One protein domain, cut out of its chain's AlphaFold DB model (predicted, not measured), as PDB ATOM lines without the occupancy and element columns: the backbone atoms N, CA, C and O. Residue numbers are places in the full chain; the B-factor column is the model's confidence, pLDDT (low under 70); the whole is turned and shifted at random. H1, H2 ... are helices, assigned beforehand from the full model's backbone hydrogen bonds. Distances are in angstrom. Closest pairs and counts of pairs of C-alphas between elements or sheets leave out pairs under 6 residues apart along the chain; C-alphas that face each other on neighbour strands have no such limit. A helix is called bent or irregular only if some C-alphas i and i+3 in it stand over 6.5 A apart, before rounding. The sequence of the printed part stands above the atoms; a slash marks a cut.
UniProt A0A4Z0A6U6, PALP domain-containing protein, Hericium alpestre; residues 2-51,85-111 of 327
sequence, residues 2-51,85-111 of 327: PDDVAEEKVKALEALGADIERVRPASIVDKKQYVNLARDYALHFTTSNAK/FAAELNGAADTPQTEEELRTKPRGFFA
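This is residues 2 to 51 and 85 to 111 of the 327 residues of the protein "PALP domain-containing protein" of Hericium alpestre (UniProt A0A4Z0A6U6). One long helix, H2, runs through the middle of a loose assembly whose other helices, H1, H3 and H4, are short and each held off from it and from one another. H1 and the long loop after it lie towards one end of the longest span, H3 and H4 lie towards the other end, and the last residues, 105 to 111, fold back beside H2. The printed part has 77 residues with four named helices, in the order H1, H2, H3, H4, and no named strand; the class is all helix, though the helices hold 37 of the 77 printed residues, under half. The whole is loose, with a radius of gyration of the C-alphas of 15.3 A, and the C-alphas span 40 by 31 by 19 A along their three main axes.

The printed part begins at Pro 2, whose C-alpha is at (37.502, -49.786, -4.403). H1 follows at residues 7 to 15, from C-alpha 7 at (30.437, -47.912, -12.196), and measures 12.4 A from first to last C-alpha. Residues 16 to 33 hold no named element. H2, residues 34 to 51, is the longest helix with 18 residues; it begins with C-alpha 34 at (40.755, -47.877, 0.936), ends with C-alpha 51 at (50.096, -25.069, 8.733) and measures 25.9 A. After the cut, H3 is residues 85 to 88. H4 is residues 99 to 104, and its last C-alpha is at (33.638, -22.480, 7.108). The printed part ends at Ala 111, with its C-alpha at (33.304, -41.003, 9.507).

H1 is apart from H2, from H3 and from H4, with no C-alpha of the one helix within 8 A of the other. H2 is likewise apart from H3 and from H4. H3 and H4 are apart too. No two helices form a hairpin. The N-to-C direction of H1 has its largest component along y, 0.98, and that of H2 also has its largest component along y, 0.93. H3 has its largest component along x, 0.96, and H4 along z, -0.95. None of the helices is bent or irregular. In H1 and H4 every O i to N i+4 pair is within hydrogen-bond range, and in H2 13 of 14 are; H3, with four residues, is too short for such a pair, and its one O i to N i+3 pair is not within range.

The two C-alphas farthest apart are those of Glu 8, in H1, and Gly 91, after H3, at 42.5 A. The C-alphas of Pro 2 and Ala 111, the first and last printed, are 17.0 A apart. Three stretches stand free: residues 12 to 17, of which 12 to 15 belong to H1; residues 85 to 91, of which 85 to 88 belong to H3; and residues 97 to 103, of which 99 to 103 belong to H4. Without them the body has 57 residues and spans 38 by 28 by 17 A. The link from H1 to H2, 18 residues, is long, and its C-alphas lie 11 to 19 A from the mean of the C-alphas; the link from H3 to H4, 10 residues, is short. The link from H2 to H3 runs across the cut: residues 52 to 84 are not printed, and the C-alphas of residues 51 and 85 are 18.8 A apart. The mean pLDDT of the printed part is 77.2; it is under 70 in 19 residues, 46 to 51 and 85 to 97. H3 has a mean pLDDT of 42, and H1 one of 91.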
ATOM      1  N   PRO A   2      37.011 -48.596  -3.706       86.44
ATOM      2  CA  PRO A   2      37.502 -49.786  -4.403       86.44
ATOM      3  C   PRO A   2      37.215 -49.697  -5.912       86.44
ATOM      4  O   PRO A   2      36.176 -49.158  -6.300       86.44
ATOM      5  N   ASP A   3      38.141 -50.139  -6.760       87.25
ATOM      6  CA  ASP A   3      38.026 -50.013  -8.222       87.25
ATOM      7  C   ASP A   3      37.161 -51.100  -8.882       87.25
ATOM      8  O   ASP A   3      36.786 -50.954 -10.045       87.25
ATOM      9  N   ASP A   4      36.776 -52.114  -8.112       84.31
ATOM     10  CA  ASP A   4      35.955 -53.265  -8.485       84.31
ATOM     11  C   ASP A   4      34.452 -53.074  -8.218       84.31
ATOM     12  O   ASP A   4      33.661 -53.982  -8.486       84.31
ATOM     13  N   VAL A   5      34.025 -51.914  -7.713       85.81
ATOM     14  CA  VAL A   5      32.599 -51.597  -7.520       85.81
ATOM     15  C   VAL A   5      31.907 -51.238  -8.834       85.81
ATOM     16  O   VAL A   5      32.537 -50.754  -9.779       85.81
ATOM     17  N   ALA A   6      30.585 -51.415  -8.868       87.56
ATOM     18  CA  ALA A   6      29.756 -50.990  -9.996       87.56
ATOM     19  C   ALA A   6      29.979 -49.509 -10.371       87.56
ATOM     20  O   ALA A   6      30.087 -48.628  -9.507       87.56
ATOM     21  N   GLU A   7      30.046 -49.227 -11.674       90.56
ATOM     22  CA  GLU A   7      30.437 -47.912 -12.196       90.56
ATOM     23  C   GLU A   7      29.429 -46.820 -11.812       90.56
ATOM     24  O   GLU A   7      29.800 -45.667 -11.570       90.56
ATOM     25  N   GLU A   8      28.158 -47.193 -11.681       93.31
ATOM     26  CA  GLU A   8      27.067 -46.279 -11.353       93.31
ATOM     27  C   GLU A   8      27.238 -45.637  -9.972       93.31
ATOM     28  O   GLU A   8      26.808 -44.501  -9.764       93.31
ATOM     29  N   LYS A   9      27.914 -46.310  -9.032       89.00
ATOM     30  CA  LYS A   9      28.197 -45.749  -7.701       89.00
ATOM     31  C   LYS A   9      29.183 -44.590  -7.774       89.00
ATOM     32  O   LYS A   9      29.011 -43.605  -7.062       89.00
ATOM     33  N   VAL A  10      30.183 -44.697  -8.647       90.69
ATOM     34  CA  VAL A  10      31.178 -43.638  -8.855       90.69
ATOM     35  C   VAL A  10      30.537 -42.453  -9.566       90.69
ATOM     36  O   VAL A  10      30.575 -41.345  -9.034       90.69
ATOM     37  N   LYS A  11      29.819 -42.707 -10.667       91.56
ATOM     38  CA  LYS A  11      29.084 -41.669 -11.407       91.56
ATOM     39  C   LYS A  11      28.101 -40.904 -10.520       91.56
ATOM     40  O   LYS A  11      27.978 -39.689 -10.636       91.56
ATOM     41  N   ALA A  12      27.408 -41.599  -9.613       90.06
ATOM     42  CA  ALA A  12      26.476 -40.967  -8.684       90.06
ATOM     43  C   ALA A  12      27.165 -39.986  -7.723       90.06
ATOM     44  O   ALA A  12      26.591 -38.946  -7.414       90.06
ATOM     45  N   LEU A  13      28.374 -40.295  -7.250       91.44
ATOM     46  CA  LEU A  13      29.121 -39.407  -6.358       91.44
ATOM     47  C   LEU A  13      29.750 -38.234  -7.117       91.44
ATOM     48  O   LEU A  13      29.661 -37.099  -6.653       91.44
ATOM     49  N   GLU A  14      30.299 -38.476  -8.307       93.38
ATOM     50  CA  GLU A  14      30.817 -37.419  -9.189       93.38
ATOM     51  C   GLU A  14      29.714 -36.415  -9.562       93.38
ATOM     52  O   GLU A  14      29.922 -35.204  -9.510       93.38
ATOM     53  N   ALA A  15      28.497 -36.896  -9.838       92.44
ATOM     54  CA  ALA A  15      27.336 -36.042 -10.100       92.44
ATOM     55  C   ALA A  15      26.919 -35.178  -8.892       92.44
ATOM     56  O   ALA A  15      26.303 -34.127  -9.073       92.44
ATOM     57  N   LEU A  16      27.262 -35.592  -7.666       93.69
ATOM     58  CA  LEU A  16      27.082 -34.801  -6.443       93.69
ATOM     59  C   LEU A  16      28.246 -33.826  -6.185       93.69
ATOM     60  O   LEU A  16      28.220 -33.103  -5.189       93.69
ATOM     61  N   GLY A  17      29.237 -33.778  -7.080       92.94
ATOM     62  CA  GLY A  17      30.405 -32.903  -6.992       92.94
ATOM     63  C   GLY A  17      31.562 -33.482  -6.179       92.94
ATOM     64  O   GLY A  17      32.390 -32.712  -5.698       92.94
ATOM     65  N   ALA A  18      31.607 -34.803  -5.976       92.44
ATOM     66  CA  ALA A  18      32.726 -35.453  -5.303       92.44
ATOM     67  C   ALA A  18      33.880 -35.746  -6.276       92.44
ATOM     68  O   ALA A  18      33.655 -36.297  -7.353       92.44
ATOM     69  N   ASP A  19      35.112 -35.475  -5.846       90.81
ATOM     70  CA  ASP A  19      36.317 -35.996  -6.491       90.81
ATOM     71  C   ASP A  19      36.569 -37.430  -6.004       90.81
ATOM     72  O   ASP A  19      36.713 -37.675  -4.801       90.81
ATOM     73  N   ILE A  20      36.598 -38.397  -6.927       91.56
ATOM     74  CA  ILE A  20      36.696 -39.821  -6.587       91.56
ATOM     75  C   ILE A  20      38.045 -40.400  -7.000       91.56
ATOM     76  O   ILE A  20      38.340 -40.589  -8.176       91.56
ATOM     77  N   GLU A  21      38.828 -40.805  -6.004       90.88
ATOM     78  CA  GLU A  21      40.001 -41.647  -6.216       90.88
ATOM     79  C   GLU A  21      39.610 -43.130  -6.151       90.88
ATOM     80  O   GLU A  21      39.078 -43.614  -5.142       90.88
ATOM     81  N   ARG A  22      39.874 -43.870  -7.233       90.00
ATOM     82  CA  ARG A  22      39.726 -45.330  -7.272       90.00
ATOM     83  C   ARG A  22      41.011 -46.003  -6.804       90.00
ATOM     84  O   ARG A  22      42.095 -45.661  -7.263       90.00
ATOM     85  N   VAL A  23      40.880 -46.987  -5.923       88.62
ATOM     86  CA  VAL A  23      42.003 -47.730  -5.344       88.62
ATOM     87  C   VAL A  23      41.754 -49.224  -5.465       88.62
ATOM     88  O   VAL A  23      40.618 -49.678  -5.349       88.62
ATOM     89  N   ARG A  24      42.814 -50.003  -5.680       85.12
ATOM     90  CA  ARG A  24      42.686 -51.458  -5.778       85.12
ATOM     91  C   ARG A  24      42.228 -52.059  -4.446       85.12
ATOM     92  O   ARG A  24      42.770 -51.671  -3.405       85.12
ATOM     93  N   PRO A  25      41.298 -53.027  -4.456       81.25
ATOM     94  CA  PRO A  25      40.997 -53.846  -3.296       81.25
ATOM     95  C   PRO A  25      42.269 -54.444  -2.704       81.25
ATOM     96  O   PRO A  25      43.119 -54.991  -3.408       81.25
ATOM     97  N   ALA A  26      42.389 -54.333  -1.388       78.31
ATOM     98  CA  ALA A  26      43.491 -54.886  -0.626       78.31
ATOM     99  C   ALA A  26      42.965 -55.386   0.720       78.31
ATOM    100  O   ALA A  26      41.909 -54.952   1.191       78.31
ATOM    101  N   SER A  27      43.713 -56.295   1.342       75.19
ATOM    102  CA  SER A  27      43.402 -56.766   2.693       75.19
ATOM    103  C   SER A  27      43.413 -55.603   3.686       75.19
ATOM    104  O   SER A  27      44.190 -54.667   3.529       75.19
ATOM    105  N   ILE A  28      42.604 -55.674   4.746       71.94
ATOM    106  CA  ILE A  28      42.503 -54.612   5.763       71.94
ATOM    107  C   ILE A  28      43.835 -54.298   6.465       71.94
ATOM    108  O   ILE A  28      44.012 -53.195   6.974       71.94
ATOM    109  N   VAL A  29      44.781 -55.243   6.475       74.81
ATOM    110  CA  VAL A  29      46.133 -55.036   7.027       74.81
ATOM    111  C   VAL A  29      47.056 -54.255   6.084       74.81
ATOM    112  O   VAL A  29      48.125 -53.812   6.498       74.81
ATOM    113  N   ASP A  30      46.673 -54.094   4.817       78.06
ATOM    114  CA  ASP A  30      47.428 -53.312   3.844       78.06
ATOM    115  C   ASP A  30      47.175 -51.815   4.069       78.06
ATOM    116  O   ASP A  30      46.034 -51.351   4.141       78.06
ATOM    117  N   LYS A  31      48.249 -51.023   4.136       81.88
ATOM    118  CA  LYS A  31      48.165 -49.558   4.245       81.88
ATOM    119  C   LYS A  31      47.489 -48.917   3.031       81.88
ATOM    120  O   LYS A  31      46.905 -47.851   3.152       81.88
ATOM    121  N   LYS A  32      47.548 -49.571   1.868       83.31
ATOM    122  CA  LYS A  32      46.897 -49.125   0.629       83.31
ATOM    123  C   LYS A  32      45.418 -49.502   0.559       83.31
ATOM    124  O   LYS A  32      44.756 -49.184  -0.425       83.31
ATOM    125  N   GLN A  33      44.893 -50.189   1.570       85.75
ATOM    126  CA  GLN A  33      43.474 -50.490   1.641       85.75
ATOM    127  C   GLN A  33      42.665 -49.192   1.802       85.75
ATOM    128  O   GLN A  33      43.056 -48.272   2.515       85.75
ATOM    129  N   TYR A  34      41.525 -49.113   1.114       86.12
ATOM    130  CA  TYR A  34      40.755 -47.877   0.936       86.12
ATOM    131  C   TYR A  34      40.279 -47.195   2.230       86.12
ATOM    132  O   TYR A  34      40.138 -45.976   2.247       86.12
ATOM    133  N   VAL A  35      40.022 -47.943   3.306       86.81
ATOM    134  CA  VAL A  35      39.644 -47.398   4.622       86.81
ATOM    135  C   VAL A  35      40.864 -46.787   5.305       86.81
ATOM    136  O   VAL A  35      40.762 -45.696   5.859       86.81
ATOM    137  N   ASN A  36      42.014 -47.459   5.230       86.56
ATOM    138  CA  ASN A  36      43.267 -46.954   5.789       86.56
ATOM    139  C   ASN A  36      43.718 -45.680   5.067       86.56
ATOM    140  O   ASN A  36      43.966 -44.676   5.724       86.56
ATOM    141  N   LEU A  37      43.685 -45.672   3.730       89.50
ATOM    142  CA  LEU A  37      43.972 -44.470   2.942       89.50
ATOM    143  C   LEU A  37      43.015 -43.317   3.262       89.50
ATOM    144  O   LEU A  37      43.461 -42.189   3.442       89.50
ATOM    145  N   ALA A  38      41.709 -43.584   3.378       89.81
ATOM    146  CA  ALA A  38      40.738 -42.548   3.728       89.81
ATOM    147  C   ALA A  38      41.007 -41.940   5.116       89.81
ATOM    148  O   ALA A  38      40.895 -40.724   5.283       89.81
ATOM    149  N   ARG A  39      41.386 -42.769   6.097       88.56
ATOM    150  CA  ARG A  39      41.777 -42.317   7.440       88.56
ATOM    151  C   ARG A  39      43.032 -41.443   7.384       88.56
ATOM    152  O   ARG A  39      43.018 -40.334   7.916       88.56
ATOM    153  N   ASP A  40      44.068 -41.909   6.694       87.69
ATOM    154  CA  ASP A  40      45.339 -41.193   6.559       87.69
ATOM    155  C   ASP A  40      45.146 -39.849   5.837       87.69
ATOM    156  O   ASP A  40      45.658 -38.816   6.272       87.69
ATOM    157  N   TYR A  41      44.350 -39.816   4.764       87.88
ATOM    158  CA  TYR A  41      44.047 -38.584   4.030       87.88
ATOM    159  C   TYR A  41      43.255 -37.585   4.867       87.88
ATOM    160  O   TYR A  41      43.579 -36.396   4.848       87.88
ATOM    161  N   ALA A  42      42.268 -38.041   5.642       88.44
ATOM    162  CA  ALA A  42      41.545 -37.161   6.554       88.44
ATOM    163  C   ALA A  42      42.488 -36.534   7.599       88.44
ATOM    164  O   ALA A  42      42.433 -35.326   7.842       88.44
ATOM    165  N   LEU A  43      43.404 -37.326   8.163       82.06
ATOM    166  CA  LEU A  43      44.393 -36.855   9.135       82.06
ATOM    167  C   LEU A  43      45.362 -35.826   8.523       82.06
ATOM    168  O   LEU A  43      45.616 -34.754   9.090       82.06
ATOM    169  N   HIS A  44      45.890 -36.122   7.334       83.94
ATOM    170  CA  HIS A  44      46.852 -35.255   6.657       83.94
ATOM    171  C   HIS A  44      46.235 -33.967   6.108       83.94
ATOM    172  O   HIS A  44      46.901 -32.927   6.143       83.94
ATOM    173  N   PHE A  45      44.981 -33.992   5.647       82.56
ATOM    174  CA  PHE A  45      44.297 -32.794   5.153       82.56
ATOM    175  C   PHE A  45      44.173 -31.732   6.250       82.56
ATOM    176  O   PHE A  45      44.511 -30.566   6.038       82.56
ATOM    177  N   THR A  46      43.758 -32.150   7.448       69.75
ATOM    178  CA  THR A  46      43.635 -31.266   8.614       69.75
ATOM    179  C   THR A  46      44.998 -30.703   9.027       69.75
ATOM    180  O   THR A  46      45.144 -29.497   9.207       69.75
ATOM    181  N   THR A  47      46.037 -31.545   9.059       66.56
ATOM    182  CA  THR A  47      47.401 -31.130   9.441       66.56
ATOM    183  C   THR A  47      48.032 -30.146   8.446       66.56
ATOM    184  O   THR A  47      48.795 -29.261   8.833       66.56
ATOM    185  N   SER A  48      47.751 -30.306   7.151       63.53
ATOM    186  CA  SER A  48      48.344 -29.478   6.092       63.53
ATOM    187  C   SER A  48      47.706 -28.089   6.027       63.53
ATOM    188  O   SER A  48      48.426 -27.105   5.880       63.53
ATOM    189  N   ASN A  49      46.383 -27.995   6.211       57.66
ATOM    190  CA  ASN A  49      45.676 -26.709   6.249       57.66
ATOM    191  C   ASN A  49      45.881 -25.940   7.565       57.66
ATOM    192  O   ASN A  49      45.932 -24.713   7.542       57.66
ATOM    193  N   ALA A  50      46.123 -26.630   8.687       54.53
ATOM    194  CA  ALA A  50      46.516 -25.981   9.943       54.53
ATOM    195  C   ALA A  50      47.874 -25.248   9.840       54.53
ATOM    196  O   ALA A  50      48.121 -24.275  10.550       54.53
ATOM    197  N   LYS A  51      48.768 -25.682   8.936       49.69
ATOM    198  CA  LYS A  51      50.096 -25.069   8.733       49.69
ATOM    199  C   LYS A  51      50.102 -23.896   7.750       49.69
ATOM    200  O   LYS A  51      51.056 -23.121   7.758       49.69
ATOM    201  N   PHE A  85      42.366 -40.032  19.931       43.28
ATOM    202  CA  PHE A  85      42.960 -39.248  18.835       43.28
ATOM    203  C   PHE A  85      43.888 -38.126  19.321       43.28
ATOM    204  O   PHE A  85      44.899 -37.837  18.678       43.28
ATOM    205  N   ALA A  86      43.569 -37.478  20.442       40.69
ATOM    206  CA  ALA A  86      44.392 -36.423  21.027       40.69
ATOM    207  C   ALA A  86      45.690 -36.971  21.632       40.69
ATOM    208  O   ALA A  86      46.656 -36.225  21.760       40.69
ATOM    209  N   ALA A  87      45.742 -38.263  21.977       39.00
ATOM    210  CA  ALA A  87      46.939 -38.889  22.532       39.00
ATOM    211  C   ALA A  87      48.023 -39.173  21.469       39.00
ATOM    212  O   ALA A  87      49.211 -39.065  21.774       39.00
ATOM    213  N   GLU A  88      47.651 -39.489  20.220       43.62
ATOM    214  CA  GLU A  88      48.611 -39.641  19.104       43.62
ATOM    215  C   GLU A  88      49.059 -38.293  18.517       43.62
ATOM    216  O   GLU A  88      50.182 -38.144  18.021       43.62
ATOM    217  N   LEU A  89      48.198 -37.281  18.604       44.06
ATOM    218  CA  LEU A  89      48.491 -35.911  18.214       44.06
ATOM    219  C   LEU A  89      49.149 -35.189  19.389       44.06
ATOM    220  O   LEU A  89      48.452 -34.552  20.165       44.06
ATOM    221  N   ASN A  90      50.481 -35.250  19.513       36.03
ATOM    222  CA  ASN A  90      51.275 -34.420  20.438       36.03
ATOM    223  C   ASN A  90      50.854 -32.925  20.401       36.03
ATOM    224  O   ASN A  90      51.472 -32.118  19.708       36.03
ATOM    225  N   GLY A  91      49.808 -32.554  21.143       42.56
ATOM    226  CA  GLY A  91      49.393 -31.190  21.469       42.56
ATOM    227  C   GLY A  91      49.338 -30.157  20.335       42.56
ATOM    228  O   GLY A  91      49.716 -29.016  20.582       42.56
ATOM    229  N   ALA A  92      48.874 -30.484  19.124       43.62
ATOM    230  CA  ALA A  92      48.672 -29.492  18.054       43.62
ATOM    231  C   ALA A  92      47.267 -29.651  17.432       43.62
ATOM    232  O   ALA A  92      47.002 -30.640  16.760       43.62
ATOM    233  N   ALA A  93      46.274 -28.840  17.815       50.69
ATOM    234  CA  ALA A  93      46.022 -27.456  17.377       50.69
ATOM    235  C   ALA A  93      45.361 -27.375  15.984       50.69
ATOM    236  O   ALA A  93      46.066 -27.264  14.990       50.69
ATOM    237  N   ASP A  94      44.021 -27.475  15.947       55.56
ATOM    238  CA  ASP A  94      43.055 -26.653  15.163       55.56
ATOM    239  C   ASP A  94      41.642 -27.298  15.212       55.56
ATOM    240  O   ASP A  94      40.940 -27.438  14.208       55.56
ATOM    241  N   THR A  95      41.221 -27.775  16.393       58.56
ATOM    242  CA  THR A  95      39.835 -28.220  16.599       58.56
ATOM    243  C   THR A  95      38.948 -26.973  16.616       58.56
ATOM    244  O   THR A  95      39.255 -26.055  17.379       58.56
ATOM    245  N   PRO A  96      37.872 -26.902  15.810       61.78
ATOM    246  CA  PRO A  96      36.989 -25.740  15.785       61.78
ATOM    247  C   PRO A  96      36.470 -25.428  17.175       61.78
ATOM    248  O   PRO A  96      35.910 -26.304  17.834       61.78
ATOM    249  N   GLN A  97      36.627 -24.182  17.594       68.81
ATOM    250  CA  GLN A  97      36.122 -23.719  18.882       68.81
ATOM    251  C   GLN A  97      34.781 -22.999  18.740       68.81
ATOM    252  O   GLN A  97      34.117 -22.718  19.736       68.81
ATOM    253  N   THR A  98      34.358 -22.713  17.504       76.44
ATOM    254  CA  THR A  98      33.105 -22.010  17.212       76.44
ATOM    255  C   THR A  98      32.282 -22.711  16.127       76.44
ATOM    256  O   THR A  98      32.814 -23.403  15.256       76.44
ATOM    257  N   GLU A  99      30.961 -22.497  16.134       76.12
ATOM    258  CA  GLU A  99      30.072 -22.967  15.059       76.12
ATOM    259  C   GLU A  99      30.447 -22.399  13.683       76.12
ATOM    260  O   GLU A  99      30.286 -23.065  12.659       76.12
ATOM    261  N   GLU A 100      30.935 -21.163  13.639       79.81
ATOM    262  CA  GLU A 100      31.341 -20.517  12.395       79.81
ATOM    263  C   GLU A 100      32.574 -21.198  11.794       79.81
ATOM    264  O   GLU A 100      32.606 -21.493  10.595       79.81
ATOM    265  N   GLU A 101      33.548 -21.554  12.631       76.19
ATOM    266  CA  GLU A 101      34.699 -22.353  12.220       76.19
ATOM    267  C   GLU A 101      34.294 -23.760  11.788       76.19
ATOM    268  O   GLU A 101      34.840 -24.272  10.809       76.19
ATOM    269  N   LEU A 102      33.318 -24.381  12.465       75.19
ATOM    270  CA  LEU A 102      32.768 -25.673  12.042       75.19
ATOM    271  C   LEU A 102      32.219 -25.605  10.613       75.19
ATOM    272  O   LEU A 102      32.475 -26.515   9.821       75.19
ATOM    273  N   ARG A 103      31.516 -24.516  10.281       76.00
ATOM    274  CA  ARG A 103      30.844 -24.312   8.988       76.00
ATOM    275  C   ARG A 103      31.775 -23.902   7.852       76.00
ATOM    276  O   ARG A 103      31.474 -24.220   6.705       76.00
ATOM    277  N   THR A 104      32.844 -23.165   8.144       79.81
ATOM    278  CA  THR A 104      33.638 -22.480   7.108       79.81
ATOM    279  C   THR A 104      35.053 -23.024   6.932       79.81
ATOM    280  O   THR A 104      35.567 -22.963   5.815       79.81
ATOM    281  N   LYS A 105      35.681 -23.595   7.972       81.38
ATOM    282  CA  LYS A 105      37.047 -24.134   7.864       81.38
ATOM    283  C   LYS A 105      37.049 -25.524   7.199       81.38
ATOM    284  O   LYS A 105      36.388 -26.435   7.712       81.38
ATOM    285  N   PRO A 106      37.811 -25.728   6.105       81.38
ATOM    286  CA  PRO A 106      38.010 -27.046   5.510       81.38
ATOM    287  C   PRO A 106      38.710 -27.998   6.485       81.38
ATOM    288  O   PRO A 106      39.679 -27.622   7.139       81.38
ATOM    289  N   ARG A 107      38.262 -29.253   6.543       82.19
ATOM    290  CA  ARG A 107      38.857 -30.294   7.394       82.19
ATOM    291  C   ARG A 107      38.758 -31.659   6.732       82.19
ATOM    292  O   ARG A 107      37.815 -31.913   5.982       82.19
ATOM    293  N   GLY A 108      39.689 -32.543   7.060       86.00
ATOM    294  CA  GLY A 108      39.522 -33.955   6.768       86.00
ATOM    295  C   GLY A 108      38.592 -34.568   7.806       86.00
ATOM    296  O   GLY A 108      38.742 -34.317   9.001       86.00
ATOM    297  N   PHE A 109      37.613 -35.348   7.357       86.12
ATOM    298  CA  PHE A 109      36.690 -36.051   8.240       86.12
ATOM    299  C   PHE A 109      36.615 -37.522   7.842       86.12
ATOM    300  O   PHE A 109      36.252 -37.853   6.715       86.12
ATOM    301  N   PHE A 110      36.950 -38.400   8.785       89.56
ATOM    302  CA  PHE A 110      36.840 -39.840   8.618       89.56
ATOM    303  C   PHE A 110      35.677 -40.351   9.471       89.56
ATOM    304  O   PHE A 110      35.789 -40.462  10.685       89.56
ATOM    305  N   ALA A 111      34.547 -40.637   8.821       90.31
ATOM    306  CA  ALA A 111      33.304 -41.003   9.507       90.31
ATOM    307  C   ALA A 111      33.356 -42.368  10.225       90.31
ATOM    308  O   ALA A 111      32.538 -42.625  11.102       90.31
TER     309      ALA A 111